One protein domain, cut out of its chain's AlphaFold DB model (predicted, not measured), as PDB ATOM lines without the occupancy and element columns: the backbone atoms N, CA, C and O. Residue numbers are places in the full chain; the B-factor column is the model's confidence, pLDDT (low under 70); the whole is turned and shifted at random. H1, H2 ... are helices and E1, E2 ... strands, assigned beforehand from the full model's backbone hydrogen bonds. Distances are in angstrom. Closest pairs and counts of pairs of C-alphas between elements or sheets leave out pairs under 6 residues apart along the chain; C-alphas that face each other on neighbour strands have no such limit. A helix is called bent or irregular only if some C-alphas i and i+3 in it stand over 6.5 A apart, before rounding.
ATOM      1  N   TYR A  19      71.689 101.511  81.292       93.31
ATOM      2  CA  TYR A  19      72.736 100.551  81.607       93.31
ATOM      3  C   TYR A  19      72.186  99.125  81.678       93.31
ATOM      4  O   TYR A  19      71.320  98.815  82.494       93.31
ATOM      5  N   TYR A  20      72.726  98.246  80.838       89.62
ATOM      6  CA  TYR A  20      72.412  96.823  80.831       89.62
ATOM      7  C   TYR A  20      73.503  96.061  81.584       89.62
ATOM      8  O   TYR A  20      74.638  95.949  81.116       89.62
ATOM      9  N   TYR A  21      73.156  95.530  82.760       87.38
ATOM     10  CA  TYR A  21      74.101  94.833  83.638       87.38
ATOM     11  C   TYR A  21      74.636  93.522  83.049       87.38
ATOM     12  O   TYR A  21      75.792  93.193  83.307       87.38
ATOM     13  N   SER A  22      73.836  92.812  82.243       86.62
ATOM     14  CA  SER A  22      74.244  91.556  81.593       86.62
ATOM     15  C   SER A  22      75.472  91.752  80.705       86.62
ATOM     16  O   SER A  22      76.429  90.984  80.775       86.62
ATOM     17  N   ASP A  23      75.466  92.841  79.940       84.62
ATOM     18  CA  ASP A  23      76.449  93.103  78.891       84.62
ATOM     19  C   ASP A  23      77.482  94.147  79.348       84.62
ATOM     20  O   ASP A  23      78.479  94.382  78.669       84.62
ATOM     21  N   ARG A  24      77.264  94.763  80.523       88.88
ATOM     22  CA  ARG A  24      78.044  95.886  81.074       88.88
ATOM     23  C   ARG A  24      78.164  97.052  80.090       88.88
ATOM     24  O   ARG A  24      79.208  97.694  79.974       88.88
ATOM     25  N   THR A  25      77.076  97.329  79.379       91.00
ATOM     26  CA  THR A  25      77.013  98.356  78.333       91.00
ATOM     27  C   THR A  25      75.926  99.376  78.623       91.00
ATOM     28  O   THR A  25      74.802  99.020  78.976       91.00
ATOM     29  N   CYS A  26      76.243 100.651  78.399       94.44
ATOM     30  CA  CYS A  26      75.256 101.720  78.334       94.44
ATOM     31  C   CYS A  26      74.735 101.848  76.896       94.44
ATOM     32  O   CYS A  26      75.527 101.962  75.956       94.44
ATOM     33  N   THR A  27      73.418 101.820  76.728       95.31
ATOM     34  CA  THR A  27      72.741 101.888  75.433       95.31
ATOM     35  C   THR A  27      71.892 103.147  75.332       95.31
ATOM     36  O   THR A  27      71.572 103.798  76.322       95.31
ATOM     37  N   TYR A  28      71.529 103.497  74.107       96.81
ATOM     38  CA  TYR A  28      70.841 104.729  73.758       96.81
ATOM     39  C   TYR A  28      69.687 104.406  72.800       96.81
ATOM     40  O   TYR A  28      69.800 104.661  71.596       96.81
ATOM     41  N   PRO A  29      68.587 103.804  73.295       96.62
ATOM     42  CA  PRO A  29      67.522 103.315  72.430       96.62
ATOM     43  C   PRO A  29      66.775 104.445  71.717       96.62
ATOM     44  O   PRO A  29      66.347 105.411  72.351       96.62
ATOM     45  N   TRP A  30      66.552 104.294  70.410       96.75
ATOM     46  CA  TRP A  30      65.852 105.306  69.605       96.75
ATOM     47  C   TRP A  30      64.423 105.581  70.091       96.75
ATOM     48  O   TRP A  30      64.010 106.734  70.172       96.75
ATOM     49  N   SER A  31      63.674 104.536  70.453       96.19
ATOM     50  CA  SER A  31      62.293 104.673  70.940       96.19
ATOM     51  C   SER A  31      62.196 105.578  72.168       96.19
ATOM     52  O   SER A  31      61.293 106.405  72.258       96.19
ATOM     53  N   ILE A  32      63.158 105.459  73.081       96.94
ATOM     54  CA  ILE A  32      63.198 106.225  74.328       96.94
ATOM     55  C   ILE A  32      63.699 107.641  74.062       96.94
ATOM     56  O   ILE A  32      63.150 108.591  74.610       96.94
ATOM     57  N   TYR A  33      64.678 107.805  73.167       96.75
ATOM     58  CA  TYR A  33      65.118 109.127  72.718       96.75
ATOM     59  C   TYR A  33      63.951 109.957  72.162       96.75
ATOM     60  O   TYR A  33      63.775 111.104  72.560       96.75
ATOM     61  N   VAL A  34      63.118 109.372  71.295       96.44
ATOM     62  CA  VAL A  34      61.951 110.065  70.719       96.44
ATOM     63  C   VAL A  34      60.915 110.418  71.786       96.44
ATOM     64  O   VAL A  34      60.384 111.523  71.771       96.44
ATOM     65  N   GLN A  35      60.640 109.506  72.722       96.62
ATOM     66  CA  GLN A  35      59.666 109.735  73.797       96.62
ATOM     67  C   GLN A  35      60.118 110.814  74.784       96.62
ATOM     68  O   GLN A  35      59.315 111.638  75.211       96.62
ATOM     69  N   THR A  36      61.397 110.797  75.156       96.25
ATOM     70  CA  THR A  36      61.960 111.729  76.143       96.25
ATOM     71  C   THR A  36      62.312 113.082  75.540       96.25
ATOM     72  O   THR A  36      62.349 114.064  76.275       96.25
ATOM     73  N   ASN A  37      62.554 113.141  74.223       95.88
ATOM     74  CA  ASN A  37      62.967 114.334  73.484       95.88
ATOM     75  C   ASN A  37      64.009 115.166  74.260       95.88
ATOM     76  O   ASN A  37      63.750 116.315  74.632       95.88
ATOM     77  N   PRO A  38      65.169 114.566  74.581       96.31
ATOM     78  CA  PRO A  38      66.104 115.146  75.527       96.31
ATOM     79  C   PRO A  38      66.657 116.471  74.989       96.31
ATOM     80  O   PRO A  38      66.969 116.570  73.795       96.31
ATOM     81  N   PRO A  39      66.830 117.483  75.855       95.50
ATOM     82  CA  PRO A  39      67.266 118.796  75.419       95.50
ATOM     83  C   PRO A  39      68.680 118.743  74.836       95.50
ATOM     84  O   PRO A  39      69.538 117.952  75.248       95.50
ATOM     85  N   PHE A  40      68.938 119.622  73.871       93.75
ATOM     86  CA  PHE A  40      70.291 119.869  73.396       93.75
ATOM     87  C   PHE A  40      71.116 120.537  74.495       93.75
ATOM     88  O   PHE A  40      70.643 121.426  75.201       93.75
ATOM     89  N   ARG A  41      72.382 120.144  74.603       93.25
ATOM     90  CA  ARG A  41      73.328 120.797  75.500       93.25
ATOM     91  C   ARG A  41      73.623 122.195  74.982       93.25
ATOM     92  O   ARG A  41      74.183 122.360  73.897       93.25
ATOM     93  N   THR A  42      73.285 123.195  75.783       92.19
ATOM     94  CA  THR A  42      73.696 124.573  75.530       92.19
ATOM     95  C   THR A  42      75.094 124.812  76.087       92.19
ATOM     96  O   THR A  42      75.580 124.070  76.947       92.19
ATOM     97  N   ARG A  43      75.757 125.859  75.593       89.44
ATOM     98  CA  ARG A  43      77.071 126.266  76.095       89.44
ATOM     99  C   ARG A  43      77.014 126.594  77.586       89.44
ATOM    100  O   ARG A  43      77.795 126.041  78.352       89.44
ATOM    101  N   ASP A  44      76.059 127.423  77.988       92.44
ATOM    102  CA  ASP A  44      75.941 127.890  79.371       92.44
ATOM    103  C   ASP A  44      75.648 126.733  80.326       92.44
ATOM    104  O   ASP A  44      76.241 126.631  81.404       92.44
ATOM    105  N   ARG A  45      74.784 125.798  79.901       93.75
ATOM    106  CA  ARG A  45      74.501 124.583  80.665       93.75
ATOM    107  C   ARG A  45      75.744 123.711  80.792       93.75
ATOM    108  O   ARG A  45      76.066 123.270  81.892       93.75
ATOM    109  N   PHE A  46      76.474 123.513  79.695       93.06
ATOM    110  CA  PHE A  46      77.710 122.739  79.698       93.06
ATOM    111  C   PHE A  46      78.778 123.361  80.612       93.06
ATOM    112  O   PHE A  46      79.383 122.646  81.405       93.06
ATOM    113  N   GLU A  47      78.999 124.677  80.542       92.75
ATOM    114  CA  GLU A  47      79.956 125.394  81.395       92.75
ATOM    115  C   GLU A  47      79.560 125.342  82.878       92.75
ATOM    116  O   GLU A  47      80.428 125.183  83.738       92.75
ATOM    117  N   SER A  48      78.262 125.412  83.183       94.50
ATOM    118  CA  SER A  48      77.750 125.273  84.551       94.50
ATOM    119  C   SER A  48      78.036 123.879  85.112       94.50
ATOM    120  O   SER A  48      78.668 123.758  86.161       94.50
ATOM    121  N   CYS A  49      77.682 122.826  84.367       94.69
ATOM    122  CA  CYS A  49      77.990 121.449  84.755       94.69
ATOM    123  C   CYS A  49      79.503 121.190  84.846       94.69
ATOM    124  O   CYS A  49      79.952 120.392  85.663       94.69
ATOM    125  N   LEU A  50      80.311 121.867  84.022       94.12
ATOM    126  CA  LEU A  50      81.768 121.772  84.072       94.12
ATOM    127  C   LEU A  50      82.341 122.355  85.370       94.12
ATOM    128  O   LEU A  50      83.207 121.727  85.977       94.12
ATOM    129  N   LYS A  51      81.863 123.537  85.783       94.38
ATOM    130  CA  LYS A  51      82.257 124.188  87.042       94.38
ATOM    131  C   LYS A  51      81.856 123.339  88.245       94.38
ATOM    132  O   LYS A  51      82.671 123.146  89.140       94.38
ATOM    133  N   GLU A  52      80.642 122.794  88.228       95.69
ATOM    134  CA  GLU A  52      80.141 121.899  89.273       95.69
ATOM    135  C   GLU A  52      80.983 120.621  89.371       95.69
ATOM    136  O   GLU A  52      81.461 120.275  90.449       95.69
ATOM    137  N   ALA A  53      81.267 119.966  88.242       94.75
ATOM    138  CA  ALA A  53      82.104 118.770  88.224       94.75
ATOM    139  C   ALA A  53      83.539 119.043  88.717       94.75
ATOM    140  O   ALA A  53      84.118 118.207  89.408       94.75
ATOM    141  N   GLU A  54      84.125 120.203  88.389       95.00
ATOM    142  CA  GLU A  54      85.456 120.574  88.895       95.00
ATOM    143  C   GLU A  54      85.427 120.905  90.393       95.00
ATOM    144  O   GLU A  54      86.349 120.538  91.115       95.00
ATOM    145  N   TYR A  55      84.354 121.534  90.882       95.62
ATOM    146  CA  TYR A  55      84.150 121.762  92.311       95.62
ATOM    147  C   TYR A  55      84.070 120.440  93.087       95.62
ATOM    148  O   TYR A  55      84.849 120.242  94.018       95.62
ATOM    149  N   LEU A  56      83.208 119.507  92.656       95.25
ATOM    150  CA  LEU A  56      83.063 118.175  93.265       95.25
ATOM    151  C   LEU A  56      84.393 117.416  93.291       95.25
ATOM    152  O   LEU A  56      84.763 116.795  94.286       95.25
ATOM    153  N   LYS A  57      85.159 117.518  92.205       93.81
ATOM    154  CA  LYS A  57      86.491 116.925  92.109       93.81
ATOM    155  C   LYS A  57      87.486 117.548  93.095       93.81
ATOM    156  O   LYS A  57      88.268 116.812  93.691       93.81
ATOM    157  N   ASN A  58      87.455 118.867  93.293       94.31
ATOM    158  CA  ASN A  58      88.361 119.568  94.210       94.31
ATOM    159  C   ASN A  58      88.086 119.248  95.684       94.31
ATOM    160  O   ASN A  58      89.026 119.183  96.470       94.31
ATOM    161  N   ILE A  59      86.826 119.006  96.053       96.31
ATOM    162  CA  ILE A  59      86.458 118.576  97.413       96.31
ATOM    163  C   ILE A  59      86.633 117.064  97.636       96.31
ATOM    164  O   ILE A  59      86.355 116.566  98.723       96.31
ATOM    165  N   GLY A  60      87.098 116.324  96.622       93.25
ATOM    166  CA  GLY A  60      87.343 114.884  96.713       93.25
ATOM    167  C   GLY A  60      86.084 114.015  96.666       93.25
ATOM    168  O   GLY A  60      86.133 112.865  97.110       93.25
ATOM    169  N   ASP A  61      84.967 114.525  96.136       92.19
ATOM    170  CA  ASP A  61      83.752 113.730  95.957       92.19
ATOM    171  C   ASP A  61      84.014 112.581  94.967       92.19
ATOM    172  O   ASP A  61      84.685 112.734  93.944       92.19
ATOM    173  N   LYS A  62      83.478 111.399  95.269       85.88
ATOM    174  CA  LYS A  62      83.560 110.231  94.386       85.88
ATOM    175  C   LYS A  62      82.576 110.332  93.218       85.88
ATOM    176  O   LYS A  62      82.808 109.705  92.185       85.88
ATOM    177  N   ASN A  63      81.512 111.124  93.348       86.00
ATOM    178  CA  ASN A  63      80.478 111.301  92.336       86.00
ATOM    179  C   ASN A  63      80.686 112.571  91.494       86.00
ATOM    180  O   ASN A  63      79.802 113.406  91.346       86.00
ATOM    181  N   ILE A  64      81.861 112.699  90.876       89.50
ATOM    182  CA  ILE A  64      82.232 113.847  90.021       89.50
ATOM    183  C   ILE A  64      81.419 113.978  88.718       89.50
ATOM    184  O   ILE A  64      81.754 114.800  87.868       89.50
ATOM    185  N   ASN A  65      80.442 113.103  88.477       90.19
ATOM    186  CA  ASN A  65      79.775 112.986  87.188       90.19
ATOM    187  C   ASN A  65      78.511 113.852  87.134       90.19
ATOM    188  O   ASN A  65      77.434 113.414  87.526       90.19
ATOM    189  N   VAL A  66      78.639 115.051  86.570       93.56
ATOM    190  CA  VAL A  66      77.520 115.981  86.383       93.56
ATOM    191  C   VAL A  66      77.030 115.880  84.942       93.56
ATOM    192  O   VAL A  66      77.678 116.383  84.023       93.56
ATOM    193  N   PHE A  67      75.911 115.184  84.711       92.88
ATOM    194  CA  PHE A  67      75.361 114.932  83.368       92.88
ATOM    195  C   PHE A  67      76.429 114.443  82.379       92.88
ATOM    196  O   PHE A  67      76.610 115.006  81.301       92.88
ATOM    197  N   GLY A  68      77.201 113.424  82.745       92.00
ATOM    198  CA  GLY A  68      78.253 112.855  81.901       92.00
ATOM    199  C   GLY A  68      79.586 113.607  81.967       92.00
ATOM    200  O   GLY A  68      80.589 113.074  81.491       92.00
ATOM    201  N   ILE A  69      79.649 114.814  82.538       92.88
ATOM    202  CA  ILE A  69      80.852 115.657  82.595       92.88
ATOM    203  C   ILE A  69      81.642 115.351  83.872       92.88
ATOM    204  O   ILE A  69      81.116 115.447  84.970       92.88
ATOM    205  N   LYS A  70      82.931 115.016  83.717       91.69
ATOM    206  CA  LYS A  70      83.854 114.662  84.821       91.69
ATOM    207  C   LYS A  70      84.850 115.771  85.214       91.69
ATOM    208  O   LYS A  70      85.882 115.482  85.810       91.69
ATOM    209  N   GLY A  71      84.613 117.008  84.781       91.12
ATOM    210  CA  GLY A  71      85.508 118.154  85.016       91.12
ATOM    211  C   GLY A  71      86.208 118.678  83.759       91.12
ATOM    212  O   GLY A  71      85.919 118.250  82.635       91.12
ATOM    213  N   VAL A  72      87.119 119.630  83.930       90.94
ATOM    214  CA  VAL A  72      87.795 120.367  82.852       90.94
ATOM    215  C   VAL A  72      88.784 119.467  82.106       90.94
ATOM    216  O   VAL A  72      89.562 118.731  82.702       90.94
ATOM    217  N   SER A  73      88.767 119.516  80.770       88.81
ATOM    218  CA  SER A  73      89.803 118.904  79.925       88.81
ATOM    219  C   SER A  73      90.640 119.975  79.221       88.81
ATOM    220  O   SER A  73      90.131 121.072  78.984       88.81
ATOM    221  N   PRO A  74      91.881 119.674  78.799       88.62
ATOM    222  CA  PRO A  74      92.678 120.606  77.999       88.62
ATOM    223  C   PRO A  74      91.953 121.095  76.736       88.62
ATOM    224  O   PRO A  74      92.081 122.258  76.365       88.62
ATOM    225  N   LEU A  75      91.115 120.247  76.121       85.69
ATOM    226  CA  LEU A  75      90.322 120.611  74.941       85.69
ATOM    227  C   LEU A  75      89.279 121.694  75.225       85.69
ATOM    228  O   LEU A  75      88.948 122.446  74.317       85.69
ATOM    229  N   ASN A  76      88.797 121.826  76.464       86.38
ATOM    230  CA  ASN A  76      87.865 122.895  76.833       86.38
ATOM    231  C   ASN A  76      88.495 124.290  76.718       86.38
ATOM    232  O   ASN A  76      87.766 125.268  76.620       86.38
ATOM    233  N   ARG A  77      89.832 124.388  76.716       86.50
ATOM    234  CA  ARG A  77      90.551 125.653  76.499       86.50
ATOM    235  C   ARG A  77      90.659 126.024  75.020       86.50
ATOM    236  O   ARG A  77      90.911 127.179  74.707       86.50
ATOM    237  N   LEU A  78      90.510 125.042  74.131       88.81
ATOM    238  CA  LEU A  78      90.708 125.198  72.688       88.81
ATOM    239  C   LEU A  78      89.391 125.186  71.906       88.81
ATOM    240  O   LEU A  78      89.328 125.741  70.815       88.81
TER     241      LEU A  78
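Overview. This is residues 19 to 78 of the 458 residues of the protein "Hypothetical protein" of Rotaria sp. Silwood1 (UniProt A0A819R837). The model is an open, arch-like shape: the long helix H2 stands on one side, with the stretch of residues 59 to 73 folding back along it toward the short helix H3, while an arm on the other side holds the short helix H1 and a small antiparallel turn that includes E1. Residues 37 to 42 cross from H1 to H2 as an extended bridge, and the space between the two sides is largely empty. The printed part has 60 residues, with one named strand and three named helices in the order E1, H1, H2, H3, and its class is mostly helix. It is loose, with a radius of gyration of the C-alphas of 14.5 A, and its C-alphas span 36 by 28 by 19 A.

Along the chain. The printed part begins at Tyr 19, with its C-alpha at (72.736, 100.551, 81.607). E1 is residues 25 to 27, 6.3 A from first to last C-alpha. H1 is residues 30 to 36, 10.0 A long by the same measure, and its first C-alpha is at (65.852, 105.306, 69.605). H2, the longest helix, is residues 43 to 58; it runs 22.4 A from C-alpha 43 at (77.071, 126.266, 76.095) to C-alpha 58 at (88.361, 119.568, 94.210). H3 is residues 74 to 77, 5.7 A long, and its last C-alpha is at (90.551, 125.653, 76.499).

Arrangement. E1 pairs with no named strand, but residues 25 to 26 of E1 pair with residues 19 to 20, antiparallel. E1 and H1 are apart, with no C-alpha of the one within 8 A of the other. By the same test H1 is apart from H2 and from H3. H2 and H3 are apart too, and E1 is apart from both. No helix is bent or irregular. In H1 and H2 every O i to N i+4 pair is within hydrogen-bond range. H3, with 4 residues, is too short for such a pair, and its one O i to N i+3 pair is within range.

Size, cuts and confidence. The two C-alphas farthest apart are those of Ser 22 and Leu 78, 38.5 A. Residues 20 to 26 stand free, and so do residues 29 to 45, of which 30 to 36 belong to H1 and 43 to 45 to H2. Without these stretches the body has 36 residues, spans 30 by 25 by 15 A and has a radius of gyration of 10.6 A. The link from E1 to H1 is tight, with 2 residues; that from H1 to H2 is short, with 6; that from H2 to H3 is long, with 15. The printed part has no cut. The mean pLDDT of the printed part is 92.6, and no printed residue is under 70.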